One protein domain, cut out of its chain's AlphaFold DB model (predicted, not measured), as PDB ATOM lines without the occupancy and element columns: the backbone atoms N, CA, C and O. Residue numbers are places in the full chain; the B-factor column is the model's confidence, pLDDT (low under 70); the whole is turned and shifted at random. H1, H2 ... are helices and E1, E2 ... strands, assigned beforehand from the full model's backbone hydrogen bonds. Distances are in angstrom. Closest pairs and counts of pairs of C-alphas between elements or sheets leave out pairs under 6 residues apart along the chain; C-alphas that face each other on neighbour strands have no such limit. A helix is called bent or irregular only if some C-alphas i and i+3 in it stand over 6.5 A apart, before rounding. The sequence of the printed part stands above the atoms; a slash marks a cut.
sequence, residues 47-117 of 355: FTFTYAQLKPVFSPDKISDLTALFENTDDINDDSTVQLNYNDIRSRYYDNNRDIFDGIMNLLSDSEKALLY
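This is residues 47 to 117 of the 355 residues of an uncharacterized protein of Eubacterium sp. CAG:180 (UniProt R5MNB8). A short ribbon of two strands, E1 and E2, spans between two groups of helices: the small helices H1 and H2 with a long loop, residues 68 to 80, toward one end, and the helical hairpin H3 and H4 toward the other, with H5 beyond it. The helices are loosely joined to one another, for H3 and H4 are the one pair of helices that touch. The printed part has 71 residues, and along it you meet E1, H1, H2, E2, H3, H4 and H5, five named helices and two named strands; the sheet, in the order E1 - E2, is antiparallel. The class is mostly helix, and the whole is compact, with a radius of gyration of the C-alphas of 11.9 A and spans of 36 by 25 by 18 A.

Start at E1, residues 47 to 50, and set it beside E2, residues 81 to 85: they are antiparallel neighbours at 151 degrees, with N 47 and O 84 at 2.9 A and N 82 and O 49 at 2.9 A, within hydrogen-bond range. Next look at H1, residues 51 to 54, which is close to but not clearly touching H2, residues 60 to 67; their closest C-alphas, of Leu 54 and Leu 66, are 7.5 A apart. H1 is also close to but not clearly touching H4, residues 98 to 107, where the closest C-alphas, of Leu 54 and Ile 104, are 6.9 A apart. H3, residues 86 to 93, and H4 touch as a helical hairpin, the closest C-alphas being those of Tyr 93 and Phe 101 at 5.1 A; they run opposite ways at a steep tilt of 37 degrees, only just past shallow. H5, residues 110 to 115, is only just apart from H4, the closest C-alphas being 8.1 A apart. Every O i to N i+4 pair is within hydrogen-bond range in H3, H4 and H5; H2 has 2 of 4, and H1 is too short for such a pair.

Find C-alpha 47 at (-42.226, -48.524, -37.638); from there E1 runs 10.2 A to residue 50, and H1 follows over 5.3 A. H2 begins at Pro 60 and measures 11.6 A; it is irregular, with C-alphas 61 and 64 at 7.6 A. E2 measures 13.5 A and H3 10.6 A. H4 runs 14.4 A from C-alpha 98 at (-31.364, -53.917, -23.463), and H5 runs 9.0 A to C-alpha 115 at (-44.449, -57.657, -40.114).

The two C-alphas farthest apart, of Asp 74 and Tyr 117, are 36.2 A apart. The link from H2 to E2 is long, with 13 residues, and the other links are tight. The printed part has no cut; its mean pLDDT is 91.1, and no printed residue is under 70.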
ATOM      1  N   PHE A  47     -41.255 -48.915 -38.655       95.12
ATOM      2  CA  PHE A  47     -42.226 -48.524 -37.638       95.12
ATOM      3  C   PHE A  47     -42.146 -47.029 -37.371       95.12
ATOM      4  O   PHE A  47     -41.059 -46.467 -37.244       95.12
ATOM      5  N   THR A  48     -43.305 -46.382 -37.264       95.31
ATOM      6  CA  THR A  48     -43.397 -44.960 -36.923       95.31
ATOM      7  C   THR A  48     -43.715 -44.812 -35.444       95.31
ATOM      8  O   THR A  48     -44.733 -45.318 -34.977       95.31
ATOM      9  N   PHE A  49     -42.878 -44.074 -34.722       96.12
ATOM     10  CA  PHE A  49     -43.080 -43.766 -33.309       96.12
ATOM     11  C   PHE A  49     -43.204 -42.262 -33.103       96.12
ATOM     12  O   PHE A  49     -42.494 -41.488 -33.744       96.12
ATOM     13  N   THR A  50     -44.056 -41.842 -32.169       96.00
ATOM     14  CA  THR A  50     -44.069 -40.458 -31.686       96.00
ATOM     15  C   THR A  50     -43.073 -40.261 -30.544       96.00
ATOM     16  O   THR A  50     -42.759 -41.190 -29.791       96.00
ATOM     17  N   TYR A  51     -42.611 -39.025 -30.356       94.88
ATOM     18  CA  TYR A  51     -41.773 -38.655 -29.217       94.88
ATOM     19  C   TYR A  51     -42.450 -39.010 -27.885       94.88
ATOM     20  O   TYR A  51     -41.808 -39.573 -26.995       94.88
ATOM     21  N   ALA A  52     -43.762 -38.770 -27.762       95.31
ATOM     22  CA  ALA A  52     -44.524 -39.122 -26.566       95.31
ATOM     23  C   ALA A  52     -44.545 -40.628 -26.269       95.31
ATOM     24  O   ALA A  52     -44.519 -41.011 -25.099       95.31
ATOM     25  N   GLN A  53     -44.583 -41.481 -27.300       96.12
ATOM     26  CA  GLN A  53     -44.544 -42.938 -27.132       96.12
ATOM     27  C   GLN A  53     -43.173 -43.421 -26.657       96.12
ATOM     28  O   GLN A  53     -43.099 -44.303 -25.803       96.12
ATOM     29  N   LEU A  54     -42.092 -42.840 -27.186       95.81
ATOM     30  CA  LEU A  54     -40.727 -43.245 -26.846       95.81
ATOM     31  C   LEU A  54     -40.273 -42.698 -25.489       95.81
ATOM     32  O   LEU A  54     -39.567 -43.383 -24.757       95.81
ATOM     33  N   LYS A  55     -40.695 -41.490 -25.106       94.31
ATOM     34  CA  LYS A  55     -40.240 -40.798 -23.889       94.31
ATOM     35  C   LYS A  55     -40.271 -41.636 -22.597       94.31
ATOM     36  O   LYS A  55     -39.296 -41.555 -21.858       94.31
ATOM     37  N   PRO A  56     -41.303 -42.450 -22.295       94.44
ATOM     38  CA  PRO A  56     -41.320 -43.301 -21.101       94.44
ATOM     39  C   PRO A  56     -40.331 -44.474 -21.138       94.44
ATOM     40  O   PRO A  56     -40.025 -45.030 -20.086       94.44
ATOM     41  N   VAL A  57     -39.865 -44.875 -22.326       95.62
ATOM     42  CA  VAL A  57     -38.890 -45.963 -22.506       95.62
ATOM     43  C   VAL A  57     -37.471 -45.498 -22.175       95.62
ATOM     44  O   VAL A  57     -36.647 -46.287 -21.719       95.62
ATOM     45  N   PHE A  58     -37.183 -44.211 -22.372       93.44
ATOM     46  CA  PHE A  58     -35.875 -43.632 -22.095       93.44
ATOM     47  C   PHE A  58     -35.823 -43.095 -20.665       93.44
ATOM     48  O   PHE A  58     -36.684 -42.332 -20.223       93.44
ATOM     49  N   SER A  59     -34.779 -43.470 -19.929       85.44
ATOM     50  CA  SER A  59     -34.525 -42.904 -18.609       85.44
ATOM     51  C   SER A  59     -34.189 -41.404 -18.717       85.44
ATOM     52  O   SER A  59     -33.682 -40.961 -19.752       85.44
ATOM     53  N   PRO A  60     -34.449 -40.584 -17.676       85.12
ATOM     54  CA  PRO A  60     -34.220 -39.135 -17.734       85.12
ATOM     55  C   PRO A  60     -32.793 -38.724 -18.131       85.12
ATOM     56  O   PRO A  60     -32.596 -37.682 -18.751       85.12
ATOM     57  N   ASP A  61     -31.802 -39.543 -17.789       86.69
ATOM     58  CA  ASP A  61     -30.387 -39.382 -18.130       86.69
ATOM     59  C   ASP A  61     -30.045 -39.737 -19.590       86.69
ATOM     60  O   ASP A  61     -28.971 -39.368 -20.053       86.69
ATOM     61  N   LYS A  62     -30.959 -40.383 -20.328       87.75
ATOM     62  CA  LYS A  62     -30.801 -40.787 -21.739       87.75
ATOM     63  C   LYS A  62     -31.731 -40.039 -22.697       87.75
ATOM     64  O   LYS A  62     -31.898 -40.424 -23.851       87.75
ATOM     65  N   ILE A  63     -32.336 -38.940 -22.247       87.19
ATOM     66  CA  ILE A  63     -33.232 -38.126 -23.084       87.19
ATOM     67  C   ILE A  63     -32.495 -37.501 -24.276       87.19
ATOM     68  O   ILE A  63     -33.100 -37.338 -25.330       87.19
ATOM     69  N   SER A  64     -31.193 -37.211 -24.165       86.62
ATOM     70  CA  SER A  64     -30.385 -36.767 -25.311       86.62
ATOM     71  C   SER A  64     -30.376 -37.788 -26.447       86.62
ATOM     72  O   SER A  64     -30.451 -37.404 -27.612       86.62
ATOM     73  N   ASP A  65     -30.326 -39.076 -26.106       88.44
ATOM     74  CA  ASP A  65     -30.261 -40.169 -27.075       88.44
ATOM     75  C   ASP A  65     -31.596 -40.322 -27.805       88.44
ATOM     76  O   ASP A  65     -31.612 -40.636 -28.992       88.44
ATOM     77  N   LEU A  66     -32.707 -40.052 -27.108       91.94
ATOM     78  CA  LEU A  66     -34.038 -39.973 -27.701       91.94
ATOM     79  C   LEU A  66     -34.157 -38.775 -28.650       91.94
ATOM     80  O   LEU A  66     -34.580 -38.938 -29.789       91.94
ATOM     81  N   THR A  67     -33.785 -37.575 -28.197       89.81
ATOM     82  CA  THR A  67     -33.855 -36.345 -29.006       89.81
ATOM     83  C   THR A  67     -33.031 -36.478 -30.292       89.81
ATOM     84  O   THR A  67     -33.477 -36.043 -31.347       89.81
ATOM     85  N   ALA A  68     -31.877 -37.151 -30.235       88.81
ATOM     86  CA  ALA A  68     -31.009 -37.391 -31.388       88.81
ATOM     87  C   ALA A  68     -31.601 -38.328 -32.462       88.81
ATOM     88  O   ALA A  68     -31.006 -38.467 -33.531       88.81
ATOM     89  N   LEU A  69     -32.737 -38.988 -32.203       88.81
ATOM     90  CA  LEU A  69     -33.449 -39.773 -33.217       88.81
ATOM     91  C   LEU A  69     -34.238 -38.898 -34.201       88.81
ATOM     92  O   LEU A  69     -34.607 -39.378 -35.267       88.81
ATOM     93  N   PHE A  70     -34.512 -37.640 -33.856       89.50
ATOM     94  CA  PHE A  70     -35.361 -36.752 -34.643       89.50
ATOM     95  C   PHE A  70     -34.508 -35.745 -35.416       89.50
ATOM     96  O   PHE A  70     -33.575 -35.160 -34.871       89.50
ATOM     97  N   GLU A  71     -34.847 -35.521 -36.688       73.88
ATOM     98  CA  GLU A  71     -34.053 -34.683 -37.599       73.88
ATOM     99  C   GLU A  71     -34.013 -33.197 -37.199       73.88
ATOM    100  O   GLU A  71     -33.014 -32.529 -37.453       73.88
ATOM    101  N   ASN A  72     -35.066 -32.674 -36.557       73.69
ATOM    102  CA  ASN A  72     -35.117 -31.296 -36.063       73.69
ATOM    103  C   ASN A  72     -35.214 -31.284 -34.535       73.69
ATOM    104  O   ASN A  72     -36.291 -31.481 -33.973       73.69
ATOM    105  N   THR A  73     -34.083 -31.045 -33.869       74.56
ATOM    106  CA  THR A  73     -33.985 -31.068 -32.405       74.56
ATOM    107  C   THR A  73     -34.584 -29.843 -31.719       74.56
ATOM    108  O   THR A  73     -34.875 -29.913 -30.526       74.56
ATOM    109  N   ASP A  74     -34.778 -28.741 -32.447       73.00
ATOM    110  CA  ASP A  74     -35.158 -27.450 -31.864       73.00
ATOM    111  C   ASP A  74     -36.681 -27.305 -31.673       73.00
ATOM    112  O   ASP A  74     -37.116 -26.552 -30.801       73.00
ATOM    113  N   ASP A  75     -37.484 -28.091 -32.403       81.00
ATOM    114  CA  ASP A  75     -38.959 -28.029 -32.404       81.00
ATOM    115  C   ASP A  75     -39.645 -29.355 -31.999       81.00
ATOM    116  O   ASP A  75     -40.834 -29.564 -32.272       81.00
ATOM    117  N   ILE A  76     -38.917 -30.271 -31.347       89.56
ATOM    118  CA  ILE A  76     -39.482 -31.564 -30.926       89.56
ATOM    119  C   ILE A  76     -40.622 -31.347 -29.927       89.56
ATOM    120  O   ILE A  76     -40.466 -30.713 -28.880       89.56
ATOM    121  N   ASN A  77     -41.764 -31.952 -30.227       90.75
ATOM    122  CA  ASN A  77     -42.923 -32.017 -29.352       90.75
ATOM    123  C   ASN A  77     -43.474 -33.449 -29.307       90.75
ATOM    124  O   ASN A  77     -42.990 -34.343 -29.994       90.75
ATOM    125  N   ASP A  78     -44.488 -33.670 -28.475       92.88
ATOM    126  CA  ASP A  78     -45.070 -34.992 -28.227       92.88
ATOM    127  C   ASP A  78     -45.636 -35.673 -29.497       92.88
ATOM    128  O   ASP A  78     -45.664 -36.906 -29.553       92.88
ATOM    129  N   ASP A  79     -46.000 -34.894 -30.524       93.62
ATOM    130  CA  ASP A  79     -46.515 -35.371 -31.816       93.62
ATOM    131  C   ASP A  79     -45.418 -35.548 -32.883       93.62
ATOM    132  O   ASP A  79     -45.689 -36.084 -33.959       93.62
ATOM    133  N   SER A  80     -44.176 -35.122 -32.617       93.88
ATOM    134  CA  SER A  80     -43.046 -35.350 -33.525       93.88
ATOM    135  C   SER A  80     -42.839 -36.848 -33.739       93.88
ATOM    136  O   SER A  80     -42.832 -37.617 -32.778       93.88
ATOM    137  N   THR A  81     -42.640 -37.267 -34.990       94.12
ATOM    138  CA  THR A  81     -42.504 -38.682 -35.364       94.12
ATOM    139  C   THR A  81     -41.114 -39.025 -35.877       94.12
ATOM    140  O   THR A  81     -40.466 -38.197 -36.512       94.12
ATOM    141  N   VAL A  82     -40.705 -40.274 -35.673       93.75
ATOM    142  CA  VAL A  82     -39.511 -40.875 -36.272       93.75
ATOM    143  C   VAL A  82     -39.865 -42.243 -36.850       93.75
ATOM    144  O   VAL A  82     -40.679 -42.970 -36.276       93.75
ATOM    145  N   GLN A  83     -39.260 -42.589 -37.984       93.00
ATOM    146  CA  GLN A  83     -39.316 -43.934 -38.547       93.00
ATOM    147  C   GLN A  83     -38.058 -44.702 -38.157       93.00
ATOM    148  O   GLN A  83     -36.951 -44.190 -38.303       93.00
ATOM    149  N   LEU A  84     -38.236 -45.913 -37.636       93.12
ATOM    150  CA  LEU A  84     -37.149 -46.799 -37.236       93.12
ATOM    151  C   LEU A  84     -37.426 -48.206 -37.761       93.12
ATOM    152  O   LEU A  84     -38.534 -48.726 -37.607       93.12
ATOM    153  N   ASN A  85     -36.408 -48.846 -38.326       93.31
ATOM    154  CA  ASN A  85     -36.450 -50.274 -38.627       93.31
ATOM    155  C   ASN A  85     -35.866 -51.101 -37.462       93.31
ATOM    156  O   ASN A  85     -35.270 -50.572 -36.516       93.31
ATOM    157  N   TYR A  86     -36.035 -52.423 -37.523       93.00
ATOM    158  CA  TYR A  86     -35.568 -53.325 -36.465       93.00
ATOM    159  C   TYR A  86     -34.053 -53.239 -36.234       93.00
ATOM    160  O   TYR A  86     -33.611 -53.196 -35.084       93.00
ATOM    161  N   ASN A  87     -33.246 -53.200 -37.298       87.75
ATOM    162  CA  ASN A  87     -31.789 -53.183 -37.166       87.75
ATOM    163  C   ASN A  87     -31.256 -51.847 -36.622       87.75
ATOM    164  O   ASN A  87     -30.269 -51.858 -35.883       87.75
ATOM    165  N   ASP A  88     -31.923 -50.723 -36.883       88.88
ATOM    166  CA  ASP A  88     -31.605 -49.427 -36.272       88.88
ATOM    167  C   ASP A  88     -31.825 -49.475 -34.757       88.88
ATOM    168  O   ASP A  88     -30.951 -49.090 -33.978       88.88
ATOM    169  N   ILE A  89     -32.967 -50.017 -34.323       91.75
ATOM    170  CA  ILE A  89     -33.287 -50.189 -32.899       91.75
ATOM    171  C   ILE A  89     -32.289 -51.164 -32.260       91.75
ATOM    172  O   ILE A  89     -31.730 -50.900 -31.189       91.75
ATOM    173  N   ARG A  90     -32.022 -52.293 -32.928       91.19
ATOM    174  CA  ARG A  90     -31.119 -53.334 -32.435       91.19
ATOM    175  C   ARG A  90     -29.686 -52.819 -32.293       91.19
ATOM    176  O   ARG A  90     -29.084 -53.025 -31.244       91.19
ATOM    177  N   SER A  91     -29.138 -52.170 -33.316       87.25
ATOM    178  CA  SER A  91     -27.748 -51.689 -33.318       87.25
ATOM    179  C   SER A  91     -27.489 -50.629 -32.245       87.25
ATOM    180  O   SER A  91     -26.421 -50.622 -31.634       87.25
ATOM    181  N   ARG A  92     -28.477 -49.773 -31.961       89.00
ATOM    182  CA  ARG A  92     -28.367 -48.723 -30.938       89.00
ATOM    183  C   ARG A  92     -28.508 -49.258 -29.516       89.00
ATOM    184  O   ARG A  92     -27.824 -48.772 -28.613       89.00
ATOM    185  N   TYR A  93     -29.395 -50.230 -29.297       91.25
ATOM    186  CA  TYR A  93     -29.857 -50.538 -27.942       91.25
ATOM    187  C   TYR A  93     -29.664 -51.989 -27.492       91.25
ATOM    188  O   TYR A  93     -29.536 -52.215 -26.295       91.25
ATOM    189  N   TYR A  94     -29.576 -52.977 -28.384       87.06
ATOM    190  CA  TYR A  94     -29.636 -54.393 -27.987       87.06
ATOM    191  C   TYR A  94     -28.512 -54.820 -27.031       87.06
ATOM    192  O   TYR A  94     -28.794 -55.491 -26.039       87.06
ATOM    193  N   ASP A  95     -27.263 -54.431 -27.312       81.12
ATOM    194  CA  ASP A  95     -26.098 -54.899 -26.546       81.12
ATOM    195  C   ASP A  95     -25.834 -54.057 -25.284       81.12
ATOM    196  O   ASP A  95     -25.461 -54.597 -24.246       81.12
ATOM    197  N   ASN A  96     -26.055 -52.736 -25.345       86.06
ATOM    198  CA  ASN A  96     -25.675 -51.807 -24.269       86.06
ATOM    199  C   ASN A  96     -26.858 -51.257 -23.455       86.06
ATOM    200  O   ASN A  96     -26.658 -50.744 -22.358       86.06
ATOM    201  N   ASN A  97     -28.084 -51.329 -23.983       90.69
ATOM    202  CA  ASN A  97     -29.282 -50.708 -23.409       90.69
ATOM    203  C   ASN A  97     -30.502 -51.612 -23.628       90.69
ATOM    204  O   ASN A  97     -31.491 -51.226 -24.258       90.69
ATOM    205  N   ARG A  98     -30.389 -52.863 -23.169       91.88
ATOM    206  CA  ARG A  98     -31.364 -53.917 -23.463       91.88
ATOM    207  C   ARG A  98     -32.786 -53.559 -23.028       91.88
ATOM    208  O   ARG A  98     -33.741 -53.890 -23.719       91.88
ATOM    209  N   ASP A  99     -32.907 -52.847 -21.916       93.06
ATOM    210  CA  ASP A  99     -34.149 -52.289 -21.392       93.06
ATOM    211  C   ASP A  99     -34.829 -51.321 -22.373       93.06
ATOM    212  O   ASP A  99     -36.041 -51.400 -22.561       93.06
ATOM    213  N   ILE A 100     -34.055 -50.466 -23.050       94.62
ATOM    214  CA  ILE A 100     -34.569 -49.562 -24.091       94.62
ATOM    215  C   ILE A 100     -35.003 -50.360 -25.315       94.62
ATOM    216  O   ILE A 100     -36.093 -50.130 -25.831       94.62
ATOM    217  N   PHE A 101     -34.184 -51.318 -25.761       95.06
ATOM    218  CA  PHE A 101     -34.543 -52.195 -26.876       95.06
ATOM    219  C   PHE A 101     -35.879 -52.900 -26.608       95.06
ATOM    220  O   PHE A 101     -36.818 -52.769 -27.390       95.06
ATOM    221  N   ASP A 102     -35.988 -53.598 -25.475       95.25
ATOM    222  CA  ASP A 102     -37.202 -54.324 -25.101       95.25
ATOM    223  C   ASP A 102     -38.386 -53.366 -24.907       95.25
ATOM    224  O   ASP A 102     -39.506 -53.678 -25.307       95.25
ATOM    225  N   GLY A 103     -38.152 -52.177 -24.343       96.06
ATOM    226  CA  GLY A 103     -39.164 -51.138 -24.190       96.06
ATOM    227  C   GLY A 103     -39.730 -50.652 -25.525       96.06
ATOM    228  O   GLY A 103     -40.949 -50.626 -25.673       96.06
ATOM    229  N   ILE A 104     -38.877 -50.350 -26.512       95.88
ATOM    230  CA  ILE A 104     -39.303 -49.947 -27.863       95.88
ATOM    231  C   ILE A 104     -40.064 -51.092 -28.534       95.88
ATOM    232  O   ILE A 104     -41.164 -50.888 -29.046       95.88
ATOM    233  N   MET A 105     -39.537 -52.319 -28.475       95.81
ATOM    234  CA  MET A 105     -40.207 -53.487 -29.057       95.81
ATOM    235  C   MET A 105     -41.566 -53.778 -28.400       95.81
ATOM    236  O   MET A 105     -42.460 -54.314 -29.050       95.81
ATOM    237  N   ASN A 106     -41.757 -53.414 -27.131       96.69
ATOM    238  CA  ASN A 106     -43.035 -53.551 -26.428       96.69
ATOM    239  C   ASN A 106     -44.069 -52.480 -26.797       96.69
ATOM    240  O   ASN A 106     -45.247 -52.681 -26.504       96.69
ATOM    241  N   LEU A 107     -43.663 -51.384 -27.445       96.81
ATOM    242  CA  LEU A 107     -44.600 -50.400 -27.997       96.81
ATOM    243  C   LEU A 107     -45.298 -50.916 -29.262       96.81
ATOM    244  O   LEU A 107     -46.401 -50.466 -29.562       96.81
ATOM    245  N   LEU A 108     -44.676 -51.857 -29.979       96.25
ATOM    246  CA  LEU A 108     -45.253 -52.459 -31.177       96.25
ATOM    247  C   LEU A 108     -46.425 -53.379 -30.825       96.25
ATOM    248  O   LEU A 108     -46.321 -54.253 -29.952       96.25
ATOM    249  N   SER A 109     -47.518 -53.225 -31.567       95.81
ATOM    250  CA  SER A 109     -48.644 -54.153 -31.568       95.81
ATOM    251  C   SER A 109     -48.237 -55.539 -32.083       95.81
ATOM    252  O   SER A 109     -47.234 -55.702 -32.779       95.81
ATOM    253  N   ASP A 110     -49.050 -56.556 -31.793       95.50
ATOM    254  CA  ASP A 110     -48.807 -57.914 -32.299       95.50
ATOM    255  C   ASP A 110     -48.805 -57.966 -33.837       95.50
ATOM    256  O   ASP A 110     -48.020 -58.708 -34.422       95.50
ATOM    257  N   SER A 111     -49.627 -57.141 -34.498       95.12
ATOM    258  CA  SER A 111     -49.623 -57.011 -35.960       95.12
ATOM    259  C   SER A 111     -48.337 -56.388 -36.491       95.12
ATOM    260  O   SER A 111     -47.813 -56.864 -37.488       95.12
ATOM    261  N   GLU A 112     -47.793 -55.366 -35.828       95.00
ATOM    262  CA  GLU A 112     -46.519 -54.757 -36.238       95.00
ATOM    263  C   GLU A 112     -45.347 -55.713 -36.010       95.00
ATOM    264  O   GLU A 112     -44.461 -55.822 -36.851       95.00
ATOM    265  N   LYS A 113     -45.364 -56.476 -34.912       94.00
ATOM    266  CA  LYS A 113     -44.367 -57.529 -34.671       94.00
ATOM    267  C   LYS A 113     -44.431 -58.637 -35.721       94.00
ATOM    268  O   LYS A 113     -43.385 -59.175 -36.069       94.00
ATOM    269  N   ALA A 114     -45.618 -58.974 -36.226       93.94
ATOM    270  CA  ALA A 114     -45.767 -59.962 -37.292       93.94
ATOM    271  C   ALA A 114     -45.083 -59.515 -38.599       93.94
ATOM    272  O   ALA A 114     -44.421 -60.335 -39.231       93.94
ATOM    273  N   LEU A 115     -45.113 -58.212 -38.922       93.69
ATOM    274  CA  LEU A 115     -44.449 -57.657 -40.114       93.69
ATOM    275  C   LEU A 115     -42.943 -57.961 -40.169       93.69
ATOM    276  O   LEU A 115     -42.379 -58.039 -41.255       93.69
ATOM    277  N   LEU A 116     -42.282 -58.174 -39.022       93.44
ATOM    278  CA  LEU A 116     -40.864 -58.562 -38.968       93.44
ATOM    279  C   LEU A 116     -40.578 -59.924 -39.616       93.44
ATOM    280  O   LEU A 116     -39.427 -60.207 -39.944       93.44
ATOM    281  N   TYR A 117     -41.602 -60.772 -39.735       93.94
ATOM    282  CA  TYR A 117     -41.483 -62.167 -40.156       93.94
ATOM    283  C   TYR A 117     -42.313 -62.501 -41.403       93.94
ATOM    284  O   TYR A 117     -42.150 -63.581 -41.969       93.94
TER     285      TYR A 117